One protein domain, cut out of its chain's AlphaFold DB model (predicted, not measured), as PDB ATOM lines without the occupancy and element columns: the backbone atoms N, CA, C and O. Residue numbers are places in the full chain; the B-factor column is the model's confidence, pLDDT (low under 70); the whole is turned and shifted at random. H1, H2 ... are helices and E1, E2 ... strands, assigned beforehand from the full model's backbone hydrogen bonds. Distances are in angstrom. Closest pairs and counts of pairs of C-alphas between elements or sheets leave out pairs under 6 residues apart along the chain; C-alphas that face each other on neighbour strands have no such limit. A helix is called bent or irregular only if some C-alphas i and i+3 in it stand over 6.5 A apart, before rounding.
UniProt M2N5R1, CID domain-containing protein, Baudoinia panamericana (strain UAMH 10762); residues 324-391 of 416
ATOM      1  N   GLU A 324      24.142  16.766 -15.781       76.69
ATOM      2  CA  GLU A 324      24.399  16.733 -14.344       76.69
ATOM      3  C   GLU A 324      25.894  16.777 -14.011       76.69
ATOM      4  O   GLU A 324      26.249  17.419 -13.025       76.69
ATOM      5  N   ASP A 325      26.763  16.242 -14.869       77.38
ATOM      6  CA  ASP A 325      28.216  16.187 -14.652       77.38
ATOM      7  C   ASP A 325      28.930  17.471 -15.126       77.38
ATOM      8  O   ASP A 325      30.089  17.720 -14.787       77.38
ATOM      9  N   VAL A 326      28.234  18.328 -15.884       78.88
ATOM     10  CA  VAL A 326      28.772  19.574 -16.451       78.88
ATOM     11  C   VAL A 326      28.484  20.755 -15.528       78.88
ATOM     12  O   VAL A 326      27.335  21.042 -15.192       78.88
ATOM     13  N   GLN A 327      29.537  21.456 -15.110       81.00
ATOM     14  CA  GLN A 327      29.462  22.667 -14.297       81.00
ATOM     15  C   GLN A 327      29.191  23.907 -15.152       81.00
ATOM     16  O   GLN A 327      28.326  24.705 -14.803       81.00
ATOM     17  N   ASP A 328      29.952  24.079 -16.236       80.38
ATOM     18  CA  ASP A 328      29.921  25.254 -17.116       80.38
ATOM     19  C   ASP A 328      30.663  24.935 -18.437       80.38
ATOM     20  O   ASP A 328      31.262  23.867 -18.578       80.38
ATOM     21  N   VAL A 329      30.648  25.843 -19.410       81.00
ATOM     22  CA  VAL A 329      31.434  25.755 -20.651       81.00
ATOM     23  C   VAL A 329      32.256  27.032 -20.795       81.00
ATOM     24  O   VAL A 329      31.744  28.137 -20.627       81.00
ATOM     25  N   ASP A 330      33.557  26.905 -21.059       79.38
ATOM     26  CA  ASP A 330      34.415  28.076 -21.245       79.38
ATOM     27  C   ASP A 330      34.159  28.789 -22.590       79.38
ATOM     28  O   ASP A 330      33.501  28.272 -23.493       79.38
ATOM     29  N   ALA A 331      34.696  30.003 -22.744       74.62
ATOM     30  CA  ALA A 331      34.513  30.806 -23.957       74.62
ATOM     31  C   ALA A 331      35.136  30.183 -25.227       74.62
ATOM     32  O   ALA A 331      34.879  30.661 -26.329       74.62
ATOM     33  N   LEU A 332      35.958  29.138 -25.078       69.38
ATOM     34  CA  LEU A 332      36.547  28.361 -26.170       69.38
ATOM     35  C   LEU A 332      35.760  27.068 -26.448       69.38
ATOM     36  O   LEU A 332      36.155  26.295 -27.318       69.38
ATOM     37  N   GLY A 333      34.647  26.843 -25.744       72.75
ATOM     38  CA  GLY A 333      33.776  25.685 -25.920       72.75
ATOM     39  C   GLY A 333      34.224  24.431 -25.164       72.75
ATOM     40  O   GLY A 333      33.659  23.363 -25.395       72.75
ATOM     41  N   ASN A 334      35.214  24.513 -24.269       78.69
ATOM     42  CA  ASN A 334      35.602  23.364 -23.452       78.69
ATOM     43  C   ASN A 334      34.654  23.198 -22.261       78.69
ATOM     44  O   ASN A 334      34.321  24.159 -21.565       78.69
ATOM     45  N   VAL A 335      34.267  21.952 -22.006       78.06
ATOM     46  CA  VAL A 335      33.391  21.571 -20.895       78.06
ATOM     47  C   VAL A 335      34.158  21.623 -19.575       78.06
ATOM     48  O   VAL A 335      35.256  21.078 -19.462       78.06
ATOM     49  N   LEU A 336      33.557  22.255 -18.572       79.56
ATOM     50  CA  LEU A 336      34.015  22.255 -17.188       79.56
ATOM     51  C   LEU A 336      33.190  21.237 -16.408       79.56
ATOM     52  O   LEU A 336      31.965  21.321 -16.376       79.56
ATOM     53  N   TRP A 337      33.862  20.274 -15.792       82.12
ATOM     54  CA  TRP A 337      33.225  19.177 -15.064       82.12
ATOM     55  C   TRP A 337      32.964  19.554 -13.602       82.12
ATOM     56  O   TRP A 337      33.728  20.322 -13.023       82.12
ATOM     57  N   LYS A 338      31.899  19.009 -12.998       78.81
ATOM     58  CA  LYS A 338      31.569  19.198 -11.569       78.81
ATOM     59  C   LYS A 338      32.441  18.375 -10.610       78.81
ATOM     60  O   LYS A 338      32.286  18.517  -9.399       78.81
ATOM     61  N   ASP A 339      33.331  17.532 -11.132       76.31
ATOM     62  CA  ASP A 339      34.215  16.674 -10.338       76.31
ATOM     63  C   ASP A 339      35.075  17.500  -9.353       76.31
ATOM     64  O   ASP A 339      35.834  18.364  -9.796       76.31
ATOM     65  N   PRO A 340      35.026  17.224  -8.033       66.50
ATOM     66  CA  PRO A 340      35.791  17.972  -7.028       66.50
ATOM     67  C   PRO A 340      37.303  17.705  -7.088       66.50
ATOM     68  O   PRO A 340      38.090  18.540  -6.646       66.50
ATOM     69  N   ASP A 341      37.709  16.563  -7.651       74.69
ATOM     70  CA  ASP A 341      39.113  16.159  -7.769       74.69
ATOM     71  C   ASP A 341      39.805  16.760  -9.004       74.69
ATOM     72  O   ASP A 341      41.035  16.787  -9.085       74.69
ATOM     73  N   ARG A 342      39.030  17.250  -9.983       67.25
ATOM     74  CA  ARG A 342      39.581  17.875 -11.189       67.25
ATOM     75  C   ARG A 342      39.753  19.372 -10.955       67.25
ATOM     76  O   ARG A 342      38.795  20.054 -10.598       67.25
ATOM     77  N   PRO A 343      40.941  19.940 -11.202       65.75
ATOM     78  CA  PRO A 343      41.112  21.377 -11.095       65.75
ATOM     79  C   PRO A 343      40.367  22.041 -12.268       65.75
ATOM     80  O   PRO A 343      40.653  21.797 -13.439       65.75
ATOM     81  N   THR A 344      39.352  22.844 -11.950       69.62
ATOM     82  CA  THR A 344      38.337  23.257 -12.930       69.62
ATOM     83  C   THR A 344      38.769  24.451 -13.783       69.62
ATOM     84  O   THR A 344      38.699  24.388 -15.010       69.62
ATOM     85  N   ARG A 345      39.254  25.542 -13.177       75.81
ATOM     86  CA  ARG A 345      39.611  26.783 -13.892       75.81
ATOM     87  C   ARG A 345      40.933  27.378 -13.429       75.81
ATOM     88  O   ARG A 345      41.294  27.316 -12.256       75.81
ATOM     89  N   ASN A 346      41.625  28.035 -14.357       79.62
ATOM     90  CA  ASN A 346      42.680  28.977 -14.007       79.62
ATOM     91  C   ASN A 346      42.086  30.330 -13.554       79.62
ATOM     92  O   ASN A 346      40.891  30.588 -13.695       79.62
ATOM     93  N   TYR A 347      42.942  31.229 -13.060       76.44
ATOM     94  CA  TYR A 347      42.551  32.582 -12.633       76.44
ATOM     95  C   TYR A 347      41.799  33.390 -13.715       76.44
ATOM     96  O   TYR A 347      40.980  34.244 -13.393       76.44
ATOM     97  N   TRP A 348      42.034  33.090 -14.996       75.94
ATOM     98  CA  TRP A 348      41.433  33.766 -16.151       75.94
ATOM     99  C   TRP A 348      40.138  33.106 -16.657       75.94
ATOM    100  O   TRP A 348      39.606  33.509 -17.688       75.94
ATOM    101  N   GLY A 349      39.622  32.098 -15.946       74.38
ATOM    102  CA  GLY A 349      38.363  31.423 -16.269       74.38
ATOM    103  C   GLY A 349      38.457  30.354 -17.362       74.38
ATOM    104  O   GLY A 349      37.425  29.867 -17.826       74.38
ATOM    105  N   TRP A 350      39.663  29.971 -17.778       79.81
ATOM    106  CA  TRP A 350      39.891  28.949 -18.804       79.81
ATOM    107  C   TRP A 350      40.012  27.568 -18.162       79.81
ATOM    108  O   TRP A 350      40.590  27.437 -17.077       79.81
ATOM    109  N   SER A 351      39.499  26.544 -18.848       83.81
ATOM    110  CA  SER A 351      39.667  25.152 -18.429       83.81
ATOM    111  C   SER A 351      41.148  24.751 -18.465       83.81
ATOM    112  O   SER A 351      41.865  25.054 -19.422       83.81
ATOM    113  N   LEU A 352      41.632  24.072 -17.420       82.00
ATOM    114  CA  LEU A 352      43.018  23.585 -17.394       82.00
ATOM    115  C   LEU A 352      43.251  22.511 -18.466       82.00
ATOM    116  O   LEU A 352      44.253  22.572 -19.174       82.00
ATOM    117  N   ASP A 353      42.265  21.639 -18.684       80.75
ATOM    118  CA  ASP A 353      42.258  20.667 -19.784       80.75
ATOM    119  C   ASP A 353      42.361  21.353 -21.156       80.75
ATOM    120  O   ASP A 353      43.122  20.918 -22.023       80.75
ATOM    121  N   GLY A 354      41.624  22.452 -21.361       80.06
ATOM    122  CA  GLY A 354      41.695  23.246 -22.586       80.06
ATOM    123  C   GLY A 354      43.077  23.865 -22.786       80.06
ATOM    124  O   GLY A 354      43.628  23.813 -23.885       80.06
ATOM    125  N   ILE A 355      43.687  24.379 -21.718       83.25
ATOM    126  CA  ILE A 355      45.047  24.930 -21.750       83.25
ATOM    127  C   ILE A 355      46.072  23.851 -22.100       83.25
ATOM    128  O   ILE A 355      46.968  24.101 -22.908       83.25
ATOM    129  N   ASP A 356      45.963  22.660 -21.522       83.56
ATOM    130  CA  ASP A 356      46.912  21.582 -21.786       83.56
ATOM    131  C   ASP A 356      46.746  21.013 -23.197       83.56
ATOM    132  O   ASP A 356      47.748  20.782 -23.882       83.56
ATOM    133  N   ARG A 357      45.510  20.937 -23.709       80.56
ATOM    134  CA  ARG A 357      45.252  20.680 -25.135       80.56
ATOM    135  C   ARG A 357      45.879  21.752 -26.023       80.56
ATOM    136  O   ARG A 357      46.579  21.413 -26.974       80.56
ATOM    137  N   MET A 358      45.697  23.034 -25.703       80.00
ATOM    138  CA  MET A 358      46.302  24.137 -26.461       80.00
ATOM    139  C   MET A 358      47.832  24.062 -26.459       80.00
ATOM    140  O   MET A 358      48.451  24.265 -27.500       80.00
ATOM    141  N   LYS A 359      48.456  23.740 -25.321       84.31
ATOM    142  CA  LYS A 359      49.913  23.550 -25.232       84.31
ATOM    143  C   LYS A 359      50.378  22.358 -26.063       84.31
ATOM    144  O   LYS A 359      51.403  22.466 -26.732       84.31
ATOM    145  N   ALA A 360      49.647  21.245 -26.032       81.94
ATOM    146  CA  ALA A 360      49.968  20.057 -26.817       81.94
ATOM    147  C   ALA A 360      49.899  20.347 -28.323       81.94
ATOM    148  O   ALA A 360      50.841  20.026 -29.048       81.94
ATOM    149  N   VAL A 361      48.843  21.032 -28.776       76.00
ATOM    150  CA  VAL A 361      48.703  21.478 -30.171       76.00
ATOM    151  C   VAL A 361      49.820  22.452 -30.541       76.00
ATOM    152  O   VAL A 361      50.500  22.244 -31.536       76.00
ATOM    153  N   ALA A 362      50.087  23.462 -29.710       77.44
ATOM    154  CA  ALA A 362      51.142  24.438 -29.971       77.44
ATOM    155  C   ALA A 362      52.542  23.806 -30.028       77.44
ATOM    156  O   ALA A 362      53.388  24.270 -30.785       77.44
ATOM    157  N   LYS A 363      52.806  22.764 -29.229       81.56
ATOM    158  CA  LYS A 363      54.065  22.012 -29.283       81.56
ATOM    159  C   LYS A 363      54.167  21.210 -30.580       81.56
ATOM    160  O   LYS A 363      55.144  21.358 -31.300       81.56
ATOM    161  N   ARG A 364      53.127  20.439 -30.907       77.75
ATOM    162  CA  ARG A 364      53.056  19.660 -32.150       77.75
ATOM    163  C   ARG A 364      53.250  20.544 -33.381       77.75
ATOM    164  O   ARG A 364      54.011  20.199 -34.274       77.75
ATOM    165  N   ASP A 365      52.582  21.690 -33.411       70.12
ATOM    166  CA  ASP A 365      52.643  22.604 -34.546       70.12
ATOM    167  C   ASP A 365      54.017  23.291 -34.635       70.12
ATOM    168  O   ASP A 365      54.532  23.466 -35.732       70.12
ATOM    169  N   LYS A 366      54.670  23.617 -33.509       71.38
ATOM    170  CA  LYS A 366      56.059  24.118 -33.521       71.38
ATOM    171  C   LYS A 366      57.055  23.105 -34.082       71.38
ATOM    172  O   LYS A 366      58.009  23.517 -34.732       71.38
ATOM    173  N   ASP A 367      56.844  21.820 -33.808       74.50
ATOM    174  CA  ASP A 367      57.776  20.761 -34.195       74.50
ATOM    175  C   ASP A 367      57.583  20.317 -35.661       74.50
ATOM    176  O   ASP A 367      58.539  19.867 -36.290       74.50
ATOM    177  N   ALA A 368      56.369  20.447 -36.219       69.88
ATOM    178  CA  ALA A 368      56.010  19.884 -37.528       69.88
ATOM    179  C   ALA A 368      55.589  20.902 -38.608       69.88
ATOM    180  O   ALA A 368      55.582  20.550 -39.787       69.88
ATOM    181  N   ALA A 369      55.209  22.136 -38.256       72.62
ATOM    182  CA  ALA A 369      54.639  23.075 -39.223       72.62
ATOM    183  C   ALA A 369      55.695  23.947 -39.920       72.62
ATOM    184  O   ALA A 369      56.594  24.499 -39.289       72.62
ATOM    185  N   ILE A 370      55.505  24.173 -41.223       75.56
ATOM    186  CA  ILE A 370      56.330  25.078 -42.048       75.56
ATOM    187  C   ILE A 370      56.136  26.551 -41.621       75.56
ATOM    188  O   ILE A 370      57.022  27.390 -41.786       75.56
ATOM    189  N   GLY A 371      54.975  26.873 -41.034       75.25
ATOM    190  CA  GLY A 371      54.598  28.223 -40.623       75.25
ATOM    191  C   GLY A 371      54.154  29.122 -41.787       75.25
ATOM    192  O   GLY A 371      53.685  28.658 -42.829       75.25
ATOM    193  N   TYR A 372      54.252  30.442 -41.577       73.88
ATOM    194  CA  TYR A 372      53.766  31.476 -42.510       73.88
ATOM    195  C   TYR A 372      54.823  32.533 -42.871       73.88
ATOM    196  O   TYR A 372      54.466  33.608 -43.347       73.88
ATOM    197  N   ALA A 373      56.102  32.284 -42.586       71.69
ATOM    198  CA  ALA A 373      57.170  33.266 -42.811       71.69
ATOM    199  C   ALA A 373      57.473  33.488 -44.306       71.69
ATOM    200  O   ALA A 373      57.923  34.559 -44.697       71.69
ATOM    201  N   ASP A 374      57.198  32.475 -45.123       71.62
ATOM    202  CA  ASP A 374      57.340  32.431 -46.579       71.62
ATOM    203  C   ASP A 374      56.154  33.056 -47.328       71.62
ATOM    204  O   ASP A 374      56.262  33.360 -48.513       71.62
ATOM    205  N   VAL A 375      55.015  33.252 -46.655       68.12
ATOM    206  CA  VAL A 375      53.818  33.806 -47.290       68.12
ATOM    207  C   VAL A 375      53.938  35.326 -47.338       68.12
ATOM    208  O   VAL A 375      53.913  35.965 -46.278       68.12
ATOM    209  N   PRO A 376      54.009  35.941 -48.532       63.34
ATOM    210  CA  PRO A 376      53.996  37.387 -48.638       63.34
ATOM    211  C   PRO A 376      52.685  37.908 -48.047       63.34
ATOM    212  O   PRO A 376      51.589  37.574 -48.502       63.34
ATOM    213  N   ILE A 377      52.800  38.716 -46.993       60.91
ATOM    214  CA  ILE A 377      51.654  39.391 -46.393       60.91
ATOM    215  C   ILE A 377      51.124  40.343 -47.458       60.91
ATOM    216  O   ILE A 377      51.770  41.345 -47.771       60.91
ATOM    217  N   ARG A 378      49.966  40.009 -48.037       62.25
ATOM    218  CA  ARG A 378      49.342  40.863 -49.047       62.25
ATOM    219  C   ARG A 378      49.158  42.264 -48.461       62.25
ATOM    220  O   ARG A 378      48.688  42.383 -47.322       62.25
ATOM    221  N   PRO A 379      49.520  43.327 -49.195       61.25
ATOM    222  CA  PRO A 379      49.314  44.679 -48.718       61.25
ATOM    223  C   PRO A 379      47.826  44.881 -48.423       61.25
ATOM    224  O   PRO A 379      46.956  44.559 -49.227       61.25
ATOM    225  N   MET A 380      47.530  45.426 -47.243       52.78
ATOM    226  CA  MET A 380      46.172  45.577 -46.701       52.78
ATOM    227  C   MET A 380      45.198  46.292 -47.661       52.78
ATOM    228  O   MET A 380      43.988  46.114 -47.567       52.78
ATOM    229  N   GLN A 381      45.720  47.077 -48.606       57.34
ATOM    230  CA  GLN A 381      44.954  47.747 -49.658       57.34
ATOM    231  C   GLN A 381      44.294  46.769 -50.643       57.34
ATOM    232  O   GLN A 381      43.142  46.983 -51.014       57.34
ATOM    233  N   GLU A 382      44.969  45.680 -51.018       58.28
ATOM    234  CA  GLU A 382      44.423  44.655 -51.920       58.28
ATOM    235  C   GLU A 382      43.348  43.816 -51.222       58.28
ATOM    236  O   GLU A 382      42.275  43.594 -51.780       58.28
ATOM    237  N   ALA A 383      43.588  43.440 -49.961       56.03
ATOM    238  CA  ALA A 383      42.606  42.730 -49.142       56.03
ATOM    239  C   ALA A 383      41.320  43.554 -48.951       56.03
ATOM    240  O   ALA A 383      40.214  43.027 -49.062       56.03
ATOM    241  N   ASN A 384      41.449  44.866 -48.721       58.94
ATOM    242  CA  ASN A 384      40.296  45.761 -48.620       58.94
ATOM    243  C   ASN A 384      39.553  45.887 -49.955       58.94
ATOM    244  O   ASN A 384      38.326  45.851 -49.965       58.94
ATOM    245  N   ALA A 385      40.270  45.960 -51.081       60.31
ATOM    246  CA  ALA A 385      39.654  46.036 -52.403       60.31
ATOM    247  C   ALA A 385      38.853  44.770 -52.753       60.31
ATOM    248  O   ALA A 385      37.807  44.867 -53.389       60.31
ATOM    249  N   GLU A 386      39.306  43.586 -52.336       55.78
ATOM    250  CA  GLU A 386      38.569  42.328 -52.505       55.78
ATOM    251  C   GLU A 386      37.355  42.235 -51.575       55.78
ATOM    252  O   GLU A 386      36.290  41.811 -52.019       55.78
ATOM    253  N   VAL A 387      37.471  42.681 -50.318       56.09
ATOM    254  CA  VAL A 387      36.331  42.780 -49.387       56.09
ATOM    255  C   VAL A 387      35.281  43.759 -49.911       56.09
ATOM    256  O   VAL A 387      34.088  43.467 -49.854       56.09
ATOM    257  N   ASP A 388      35.706  44.888 -50.472       60.38
ATOM    258  CA  ASP A 388      34.812  45.861 -51.097       60.38
ATOM    259  C   ASP A 388      34.181  45.297 -52.377       60.38
ATOM    260  O   ASP A 388      32.990  45.497 -52.612       60.38
ATOM    261  N   ARG A 389      34.922  44.503 -53.160       61.56
ATOM    262  CA  ARG A 389      34.397  43.787 -54.336       61.56
ATOM    263  C   ARG A 389      33.409  42.684 -53.941       61.56
ATOM    264  O   ARG A 389      32.383  42.525 -54.593       61.56
ATOM    265  N   ALA A 390      33.664  41.963 -52.851       54.44
ATOM    266  CA  ALA A 390      32.755  40.966 -52.291       54.44
ATOM    267  C   ALA A 390      31.486  41.618 -51.720       54.44
ATOM    268  O   ALA A 390      30.390  41.110 -51.938       54.44
ATOM    269  N   ARG A 391      31.609  42.778 -51.059       59.50
ATOM    270  CA  ARG A 391      30.464  43.606 -50.642       59.50
ATOM    271  C   ARG A 391      29.671  44.121 -51.837       59.50
ATOM    272  O   ARG A 391      28.446  44.080 -51.788       59.50
TER     273      ARG A 391
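AT A GLANCE: This is residues 324 to 391 of the 416 residues of the protein "CID domain-containing protein" of Baudoinia panamericana (strain UAMH 10762) (UniProt M2N5R1). An open arch: a small hairpin of two short strands, E1 and E2, forms one foot, the long helix H1 runs away from it, and an outstretched link leads on to a second helix, H2, at the far foot. Residues 356 to 391, most of H1, the link after it and the whole of H2, stand free and stick out from the hairpin end. The printed part has 68 residues, with two named strands and two named helices in the order E1, E2, H1, H2; the sheet has the order E1 - E2 and is antiparallel. The class is mostly helix. The whole is extended, with a radius of gyration of the C-alphas of 19.4 A, and elongated, with spans of 53 by 34 by 20 A.

HOW THE PARTS SIT: E1, residues 326 to 329, and E2, residues 335 to 337, form a hairpin with a tight link of 5 residues. They are antiparallel neighbours, with 150 degrees between their directions. The C-alphas of Val 329 and Val 335 face each other at 4.6 A, and those of Val 326 and Trp 337 at 4.7 A. Across the pair, N 327 and O 336 are within hydrogen-bond range at 2.7 A, as are N 336 and O 328 at 2.8 A. H1, residues 352 to 368, and E2 are near each other, with 5 pairs of C-alphas within 10 A but no pair within 8 A. E1 and H1 are apart. H2, residues 380 to 391, is apart from E1, E2 and H1. In H1 and H2 every O i to N i+4 pair is within hydrogen-bond range.

IN THESE COORDINATES: E1 begins with C-alpha 326 at (28.772, 19.574, -16.451) and measures 7.9 A from first to last C-alpha. E2 measures 6.3 A. H1, 17 residues, runs 24.2 A from Leu 352, with its C-alpha at (43.018, 23.585, -17.394), to Ala 368. H2, 12 residues, runs 16.3 A from Met 380 to Arg 391, where the last C-alpha is at (30.464, 43.606, -50.642). Neither helix is bent.

THE WHOLE: The two C-alphas farthest apart are those of Asp 341 and Arg 389, at 54.4 A, and the first and last printed C-alphas, of Glu 324 and Arg 391, are 45.6 A apart. The printed part has no cut. The links from E2 to H1, 14 residues, and from H1 to H2, 11 residues, are long. The mean pLDDT of the printed part is 72.3. Confidence is under 70 at residues 332, 340, 342 to 344, 368 and 375 to 391; the mean pLDDT of H2 is 58.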